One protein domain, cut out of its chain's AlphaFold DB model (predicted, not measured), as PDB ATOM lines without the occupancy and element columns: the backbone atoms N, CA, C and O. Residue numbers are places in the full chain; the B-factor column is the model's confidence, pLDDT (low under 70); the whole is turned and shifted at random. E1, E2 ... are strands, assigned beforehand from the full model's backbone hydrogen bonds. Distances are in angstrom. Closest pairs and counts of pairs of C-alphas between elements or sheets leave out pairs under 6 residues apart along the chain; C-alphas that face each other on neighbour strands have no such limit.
ATOM      1  N   ASN A 435     315.095 358.443 388.849       86.81
ATOM      2  CA  ASN A 435     313.729 358.735 389.276       86.81
ATOM      3  C   ASN A 435     313.690 359.129 390.760       86.81
ATOM      4  O   ASN A 435     313.885 358.293 391.644       86.81
ATOM      5  N   ILE A 436     313.361 360.389 391.033       85.38
ATOM      6  CA  ILE A 436     313.215 360.959 392.369       85.38
ATOM      7  C   ILE A 436     311.732 360.981 392.744       85.38
ATOM      8  O   ILE A 436     310.948 361.819 392.290       85.38
ATOM      9  N   GLY A 437     311.359 360.045 393.617       85.50
ATOM     10  CA  GLY A 437     310.014 359.950 394.172       85.50
ATOM     11  C   GLY A 437     308.922 359.730 393.127       85.50
ATOM     12  O   GLY A 437     309.168 359.179 392.055       85.50
ATOM     13  N   GLY A 438     307.700 360.138 393.467       87.75
ATOM     14  CA  GLY A 438     306.561 360.111 392.556       87.75
ATOM     15  C   GLY A 438     305.394 359.222 392.981       87.75
ATOM     16  O   GLY A 438     305.329 358.694 394.093       87.75
ATOM     17  N   LEU A 439     304.448 359.081 392.057       87.25
ATOM     18  CA  LEU A 439     303.237 358.275 392.162       87.25
ATOM     19  C   LEU A 439     303.234 357.226 391.048       87.25
ATOM     20  O   LEU A 439     303.586 357.522 389.906       87.25
ATOM     21  N   SER A 440     302.826 356.000 391.374       87.81
ATOM     22  CA  SER A 440     302.741 354.891 390.423       87.81
ATOM     23  C   SER A 440     301.388 354.208 390.552       87.81
ATOM     24  O   SER A 440     300.983 353.816 391.647       87.81
ATOM     25  N   TRP A 441     300.718 354.018 389.423       86.75
ATOM     26  CA  TRP A 441     299.470 353.278 389.304       86.75
ATOM     27  C   TRP A 441     299.710 352.051 388.431       86.75
ATOM     28  O   TRP A 441     300.264 352.166 387.338       86.75
ATOM     29  N   ALA A 442     299.290 350.885 388.919       82.75
ATOM     30  CA  ALA A 442     299.359 349.621 388.195       82.75
ATOM     31  C   ALA A 442     297.942 349.056 388.036       82.75
ATOM     32  O   ALA A 442     297.286 348.702 389.018       82.75
ATOM     33  N   GLY A 443     297.466 349.019 386.796       78.31
ATOM     34  CA  GLY A 443     296.298 348.266 386.367       78.31
ATOM     35  C   GLY A 443     296.658 346.816 386.031       78.31
ATOM     36  O   GLY A 443     297.799 346.385 386.172       78.31
ATOM     37  N   ALA A 444     295.666 346.039 385.589       77.50
ATOM     38  CA  ALA A 444     295.877 344.638 385.211       77.50
ATOM     39  C   ALA A 444     296.750 344.487 383.950       77.50
ATOM     40  O   ALA A 444     297.515 343.532 383.842       77.50
ATOM     41  N   THR A 445     296.611 345.423 383.014       80.62
ATOM     42  CA  THR A 445     297.318 345.470 381.724       80.62
ATOM     43  C   THR A 445     298.166 346.725 381.562       80.62
ATOM     44  O   THR A 445     299.036 346.765 380.706       80.62
ATOM     45  N   ASP A 446     297.942 347.721 382.417       82.50
ATOM     46  CA  ASP A 446     298.340 349.102 382.187       82.50
ATOM     47  C   ASP A 446     299.122 349.678 383.354       82.50
ATOM     48  O   ASP A 446     298.924 349.296 384.506       82.50
ATOM     49  N   GLN A 447     299.973 350.658 383.073       85.81
ATOM     50  CA  GLN A 447     300.677 351.414 384.102       85.81
ATOM     51  C   GLN A 447     300.729 352.901 383.760       85.81
ATOM     52  O   GLN A 447     300.818 353.289 382.594       85.81
ATOM     53  N   ALA A 448     300.701 353.728 384.800       88.75
ATOM     54  CA  ALA A 448     300.934 355.161 384.705       88.75
ATOM     55  C   ALA A 448     301.816 355.603 385.872       88.75
ATOM     56  O   ALA A 448     301.651 355.118 386.993       88.75
ATOM     57  N   GLN A 449     302.757 356.511 385.627       90.69
ATOM     58  CA  GLN A 449     303.653 357.033 386.658       90.69
ATOM     59  C   GLN A 449     303.851 358.541 386.501       90.69
ATOM     60  O   GLN A 449     303.911 359.045 385.379       90.69
ATOM     61  N   ILE A 450     303.985 359.241 387.626       91.44
ATOM     62  CA  ILE A 450     304.413 360.644 387.695       91.44
ATOM     63  C   ILE A 450     305.616 360.708 388.623       91.44
ATOM     64  O   ILE A 450     305.482 360.327 389.781       91.44
ATOM     65  N   PHE A 451     306.768 361.173 388.152       90.50
ATOM     66  CA  PHE A 451     307.988 361.278 388.961       90.50
ATOM     67  C   PHE A 451     308.875 362.421 388.474       90.50
ATOM     68  O   PHE A 451     308.710 362.898 387.355       90.50
ATOM     69  N   ALA A 452     309.808 362.862 389.314       88.88
ATOM     70  CA  ALA A 452     310.859 363.768 388.876       88.88
ATOM     71  C   ALA A 452     312.052 362.950 388.356       88.88
ATOM     72  O   ALA A 452     312.430 361.966 388.986       88.88
ATOM     73  N   GLU A 453     312.632 363.312 387.217       89.88
ATOM     74  CA  GLU A 453     313.801 362.646 386.640       89.88
ATOM     75  C   GLU A 453     315.019 363.566 386.704       89.88
ATOM     76  O   GLU A 453     315.012 364.666 386.156       89.88
ATOM     77  N   ASN A 454     316.072 363.095 387.371       87.69
ATOM     78  CA  ASN A 454     317.385 363.720 387.397       87.69
ATOM     79  C   ASN A 454     318.388 362.802 386.690       87.69
ATOM     80  O   ASN A 454     318.860 361.804 387.238       87.69
ATOM     81  N   ASN A 455     318.690 363.140 385.441       86.19
ATOM     82  CA  ASN A 455     319.577 362.378 384.561       86.19
ATOM     83  C   ASN A 455     320.821 363.185 384.124       86.19
ATOM     84  O   ASN A 455     321.578 362.729 383.265       86.19
ATOM     85  N   GLY A 456     321.055 364.362 384.716       82.50
ATOM     86  CA  GLY A 456     322.130 365.278 384.336       82.50
ATOM     87  C   GLY A 456     322.336 366.410 385.344       82.50
ATOM     88  O   GLY A 456     321.499 366.652 386.209       82.50
ATOM     89  N   ASN A 457     323.459 367.122 385.215       80.50
ATOM     90  CA  ASN A 457     323.763 368.268 386.074       80.50
ATOM     91  C   ASN A 457     322.704 369.369 385.904       80.50
ATOM     92  O   ASN A 457     322.468 369.808 384.778       80.50
ATOM     93  N   ASP A 458     322.152 369.851 387.022       72.50
ATOM     94  CA  ASP A 458     321.100 370.886 387.052       72.50
ATOM     95  C   ASP A 458     319.864 370.514 386.207       72.50
ATOM     96  O   ASP A 458     319.256 371.360 385.554       72.50
ATOM     97  N   ASN A 459     319.512 369.220 386.192       76.19
ATOM     98  CA  ASN A 459     318.343 368.716 385.483       76.19
ATOM     99  C   ASN A 459     317.334 368.090 386.451       76.19
ATOM    100  O   ASN A 459     317.663 367.162 387.192       76.19
ATOM    101  N   LEU A 460     316.097 368.585 386.425       84.38
ATOM    102  CA  LEU A 460     314.970 367.959 387.108       84.38
ATOM    103  C   LEU A 460     313.713 368.094 386.247       84.38
ATOM    104  O   LEU A 460     313.018 369.111 386.292       84.38
ATOM    105  N   ASP A 461     313.421 367.053 385.476       88.44
ATOM    106  CA  ASP A 461     312.243 366.998 384.616       88.44
ATOM    107  C   ASP A 461     311.054 366.388 385.363       88.44
ATOM    108  O   ASP A 461     311.194 365.382 386.056       88.44
ATOM    109  N   LEU A 462     309.853 366.950 385.207       90.31
ATOM    110  CA  LEU A 462     308.628 366.285 385.653       90.31
ATOM    111  C   LEU A 462     308.152 365.322 384.561       90.31
ATOM    112  O   LEU A 462     307.721 365.750 383.489       90.31
ATOM    113  N   VAL A 463     308.188 364.026 384.850       90.19
ATOM    114  CA  VAL A 463     307.879 362.963 383.893       90.19
ATOM    115  C   VAL A 463     306.491 362.387 384.145       90.19
ATOM    116  O   VAL A 463     306.166 361.976 385.258       90.19
ATOM    117  N   PHE A 464     305.702 362.288 383.073       89.88
ATOM    118  CA  PHE A 464     304.478 361.489 383.001       89.88
ATOM    119  C   PHE A 464     304.753 360.276 382.108       89.88
ATOM    120  O   PHE A 464     304.848 360.410 380.889       89.88
ATOM    121  N   LYS A 465     304.905 359.092 382.703       89.56
ATOM    122  CA  LYS A 465     305.205 357.854 381.973       89.56
ATOM    123  C   LYS A 465     303.946 357.007 381.833       89.56
ATOM    124  O   LYS A 465     303.333 356.640 382.835       89.56
ATOM    125  N   LEU A 466     303.579 356.707 380.591       87.12
ATOM    126  CA  LEU A 466     302.398 355.920 380.230       87.12
ATOM    127  C   LEU A 466     302.800 354.495 379.800       87.12
ATOM    128  O   LEU A 466     303.989 354.196 379.664       87.12
ATOM    129  N   GLY A 467     301.805 353.617 379.657       81.62
ATOM    130  CA  GLY A 467     301.960 352.226 379.209       81.62
ATOM    131  C   GLY A 467     302.478 352.094 377.771       81.62
ATOM    132  O   GLY A 467     302.709 353.090 377.090       81.62
ATOM    133  N   ASP A 468     302.690 350.859 377.324       72.94
ATOM    134  CA  ASP A 468     303.435 350.515 376.107       72.94
ATOM    135  C   ASP A 468     302.579 350.251 374.855       72.94
ATOM    136  O   ASP A 468     303.142 350.042 373.780       72.94
ATOM    137  N   ASP A 469     301.250 350.283 374.954       77.94
ATOM    138  CA  ASP A 469     300.333 349.890 373.872       77.94
ATOM    139  C   ASP A 469     299.469 351.038 373.309       77.94
ATOM    140  O   ASP A 469     298.485 350.792 372.611       77.94
ATOM    141  N   ASP A 470     299.832 352.292 373.600       78.81
ATOM    142  CA  ASP A 470     299.097 353.510 373.221       78.81
ATOM    143  C   ASP A 470     297.630 353.569 373.710       78.81
ATOM    144  O   ASP A 470     296.867 354.442 373.286       78.81
ATOM    145  N   SER A 471     297.212 352.690 374.630       81.94
ATOM    146  CA  SER A 471     295.842 352.676 375.169       81.94
ATOM    147  C   SER A 471     295.600 353.723 376.267       81.94
ATOM    148  O   SER A 471     294.451 354.056 376.573       81.94
ATOM    149  N   ASN A 472     296.684 354.294 376.808       86.25
ATOM    150  CA  ASN A 472     296.669 355.263 377.900       86.25
ATOM    151  C   ASN A 472     297.045 356.671 377.425       86.25
ATOM    152  O   ASN A 472     297.900 356.863 376.562       86.25
ATOM    153  N   HIS A 473     296.458 357.684 378.060       89.62
ATOM    154  CA  HIS A 473     296.758 359.089 377.794       89.62
ATOM    155  C   HIS A 473     296.549 359.956 379.032       89.62
ATOM    156  O   HIS A 473     295.798 359.615 379.948       89.62
ATOM    157  N   PHE A 474     297.197 361.119 379.050       90.75
ATOM    158  CA  PHE A 474     296.982 362.119 380.089       90.75
ATOM    159  C   PHE A 474     295.738 362.949 379.753       90.75
ATOM    160  O   PHE A 474     295.732 363.679 378.765       90.75
ATOM    161  N   SER A 475     294.672 362.811 380.545       90.50
ATOM    162  CA  SER A 475     293.325 363.325 380.250       90.50
ATOM    163  C   SER A 475     292.983 364.573 381.074       90.50
ATOM    164  O   SER A 475     292.978 364.530 382.303       90.50
ATOM    165  N   PHE A 476     292.614 365.674 380.411       92.19
ATOM    166  CA  PHE A 476     292.063 366.873 381.049       92.19
ATOM    167  C   PHE A 476     290.534 366.838 380.990       92.19
ATOM    168  O   PHE A 476     289.936 366.897 379.909       92.19
ATOM    169  N   ARG A 477     289.884 366.758 382.158       92.88
ATOM    170  CA  ARG A 477     288.430 366.575 382.283       92.88
ATOM    171  C   ARG A 477     287.750 367.760 382.957       92.88
ATOM    172  O   ARG A 477     288.329 368.415 383.816       92.88
ATOM    173  N   ASN A 478     286.506 368.034 382.572       92.38
ATOM    174  CA  ASN A 478     285.675 369.021 383.263       92.38
ATOM    175  C   ASN A 478     285.046 368.441 384.547       92.38
ATOM    176  O   ASN A 478     285.151 367.247 384.817       92.38
ATOM    177  N   ALA A 479     284.324 369.273 385.307       91.19
ATOM    178  CA  ALA A 479     283.633 368.855 386.534       91.19
ATOM    179  C   ALA A 479     282.596 367.727 386.327       91.19
ATOM    180  O   ALA A 479     282.265 367.018 387.268       91.19
ATOM    181  N   ALA A 480     282.103 367.536 385.098       92.75
ATOM    182  CA  ALA A 480     281.209 366.434 384.737       92.75
ATOM    183  C   ALA A 480     281.960 365.141 384.348       92.75
ATOM    184  O   ALA A 480     281.337 364.179 383.905       92.75
ATOM    185  N   GLY A 481     283.294 365.118 384.456       90.38
ATOM    186  CA  GLY A 481     284.142 363.974 384.115       90.38
ATOM    187  C   GLY A 481     284.364 363.758 382.614       90.38
ATOM    188  O   GLY A 481     284.964 362.752 382.229       90.38
ATOM    189  N   GLN A 482     283.905 364.678 381.762       92.38
ATOM    190  CA  GLN A 482     284.081 364.606 380.311       92.38
ATOM    191  C   GLN A 482     285.479 365.079 379.921       92.38
ATOM    192  O   GLN A 482     285.903 366.156 380.344       92.38
ATOM    193  N   GLU A 483     286.156 364.328 379.057       93.56
ATOM    194  CA  GLU A 483     287.443 364.727 378.493       93.56
ATOM    195  C   GLU A 483     287.296 365.910 377.530       93.56
ATOM    196  O   GLU A 483     286.406 365.938 376.676       93.56
ATOM    197  N   LYS A 484     288.154 366.918 377.704       93.44
ATOM    198  CA  LYS A 484     288.205 368.137 376.882       93.44
ATOM    199  C   LYS A 484     289.524 368.302 376.147       93.44
ATOM    200  O   LYS A 484     289.548 368.978 375.123       93.44
ATOM    201  N   ALA A 485     290.589 367.706 376.660       93.31
ATOM    202  CA  ALA A 485     291.863 367.601 375.976       93.31
ATOM    203  C   ALA A 485     292.628 366.386 376.500       93.31
ATOM    204  O   ALA A 485     292.359 365.916 377.607       93.31
ATOM    205  N   ALA A 486     293.598 365.915 375.728       92.25
ATOM    206  CA  ALA A 486     294.486 364.842 376.131       92.25
ATOM    207  C   ALA A 486     295.888 365.008 375.541       92.25
ATOM    208  O   ALA A 486     296.045 365.582 374.462       92.25
ATOM    209  N   ILE A 487     296.889 364.465 376.233       90.44
ATOM    210  CA  ILE A 487     298.214 364.177 375.673       90.44
ATOM    211  C   ILE A 487     298.302 362.662 375.512       90.44
ATOM    212  O   ILE A 487     298.254 361.930 376.502       90.44
ATOM    213  N   LEU A 488     298.368 362.204 374.265       88.31
ATOM    214  CA  LEU A 488     298.422 360.787 373.912       88.31
ATOM    215  C   LEU A 488     299.825 360.215 374.166       88.31
ATOM    216  O   LEU A 488     300.805 360.960 374.166       88.31
ATOM    217  N   ALA A 489     299.934 358.895 374.337       85.88
ATOM    218  CA  ALA A 489     301.217 358.212 374.553       85.88
ATOM    219  C   ALA A 489     302.243 358.452 373.425       85.88
ATOM    220  O   ALA A 489     303.440 358.548 373.685       85.88
ATOM    221  N   ASN A 490     301.776 358.684 372.196       84.75
ATOM    222  CA  ASN A 490     302.611 359.056 371.050       84.75
ATOM    223  C   ASN A 490     303.062 360.541 371.033       84.75
ATOM    224  O   ASN A 490     303.674 360.987 370.060       84.75
ATOM    225  N   GLY A 491     302.724 361.326 372.062       83.88
ATOM    226  CA  GLY A 491     303.078 362.742 372.208       83.88
ATOM    227  C   GLY A 491     302.135 363.736 371.520       83.88
ATOM    228  O   GLY A 491     302.352 364.946 371.612       83.88
ATOM    229  N   GLN A 492     301.082 363.279 370.835       86.25
ATOM    230  CA  GLN A 492     300.107 364.176 370.208       86.25
ATOM    231  C   GLN A 492     299.185 364.825 371.244       86.25
ATOM    232  O   GLN A 492     298.703 364.180 372.176       86.25
ATOM    233  N   ILE A 493     298.880 366.109 371.038       89.06
ATOM    234  CA  ILE A 493     297.893 366.844 371.832       89.06
ATOM    235  C   ILE A 493     296.549 366.785 371.110       89.06
ATOM    236  O   ILE A 493     296.391 367.351 370.028       89.06
ATOM    237  N   ASN A 494     295.564 366.147 371.731       87.75
ATOM    238  CA  ASN A 494     294.180 366.192 371.285       87.75
ATOM    239  C   ASN A 494     293.453 367.320 372.025       87.75
ATOM    240  O   ASN A 494     293.299 367.275 373.244       87.75
ATOM    241  N   SER A 495     293.022 368.352 371.306       89.06
ATOM    242  CA  SER A 495     292.250 369.465 371.861       89.06
ATOM    243  C   SER A 495     291.366 370.077 370.772       89.06
ATOM    244  O   SER A 495     291.870 370.335 369.675       89.06
TER     245      SER A 495
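What this domain is: This is residues 435 to 495 of the 652 residues of an uncharacterized protein of Lactobacillus crispatus (UniProt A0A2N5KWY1). Two small antiparallel sheets sit one after the other along the longest axis, a curved three-stranded sheet of E1, E2 and E3 and then a two-stranded hairpin of E4 and E5, joined by one link and not stacked face to face. The E2 to E3 turn with Asn 457 and the E4 to E5 turn with Ala 480 lie at opposite ends of the whole. The printed part has 61 residues with five named strands, E1 to E5 in order along the chain, and no named helix; the class is all strand, with sheet orders E1 - E2 - E3 and E4 - E5, both antiparallel. It is loose, with a radius of gyration of the C-alphas of 13.4 A, and its C-alphas span 41 by 27 by 23 A, only just elongated.

How they stand to each other: Start with E1, residues 435 to 442, which bends by 74 degrees at residue 438. A tight link leads to E2, residues 447 to 454, which bends by 57 degrees at residue 450. They form a hairpin, antiparallel at 178 degrees; look for N 439 and O 450, 2.8 A apart and within hydrogen-bond range. After a short link comes E3, residues 461 to 465, in a second hairpin with E2, antiparallel at 163 degrees, where N 463 and O 451 are 2.8 A apart. E1, E2 and E3 form a meander, each strand the antiparallel neighbour of the one before, with E1 and E3 as edge strands. This sheet is twisted, its C-alphas lying up to 4.1 A off the best plane. A short link then leads to E4, residues 473 to 477, which is apart from E3, but only just: their closest C-alphas are 8.1 A apart. E5, residues 483 to 488, forms a hairpin with E4, antiparallel at 162 degrees, where N 474 and O 487 are 2.9 A apart. E5 is apart from E1, E2 and E3. Residues 486 to 487 of E5 also pair, antiparallel, with residues 493 to 494.

Where its parts are: Find C-alpha 435 at (313.729, 358.735, 389.276); from there E1 runs 17.1 A to Ala 442. E2 covers 21.0 A from Gln 447 to Asn 454, and E3 11.8 A from Asp 461 to Lys 465. E4 begins at C-alpha 473, (296.758, 359.089, 377.794), and measures 12.1 A. E5 measures 12.5 A and ends at C-alpha 488, (298.422, 360.787, 373.912).

The domain as a whole: The two C-alphas farthest apart, those of Asn 457 and Ala 480, are 42.6 A from each other. The printed part has no cut, and none of the links between its strands is long. The mean pLDDT of the printed part is 86.8, and no printed residue is under 70.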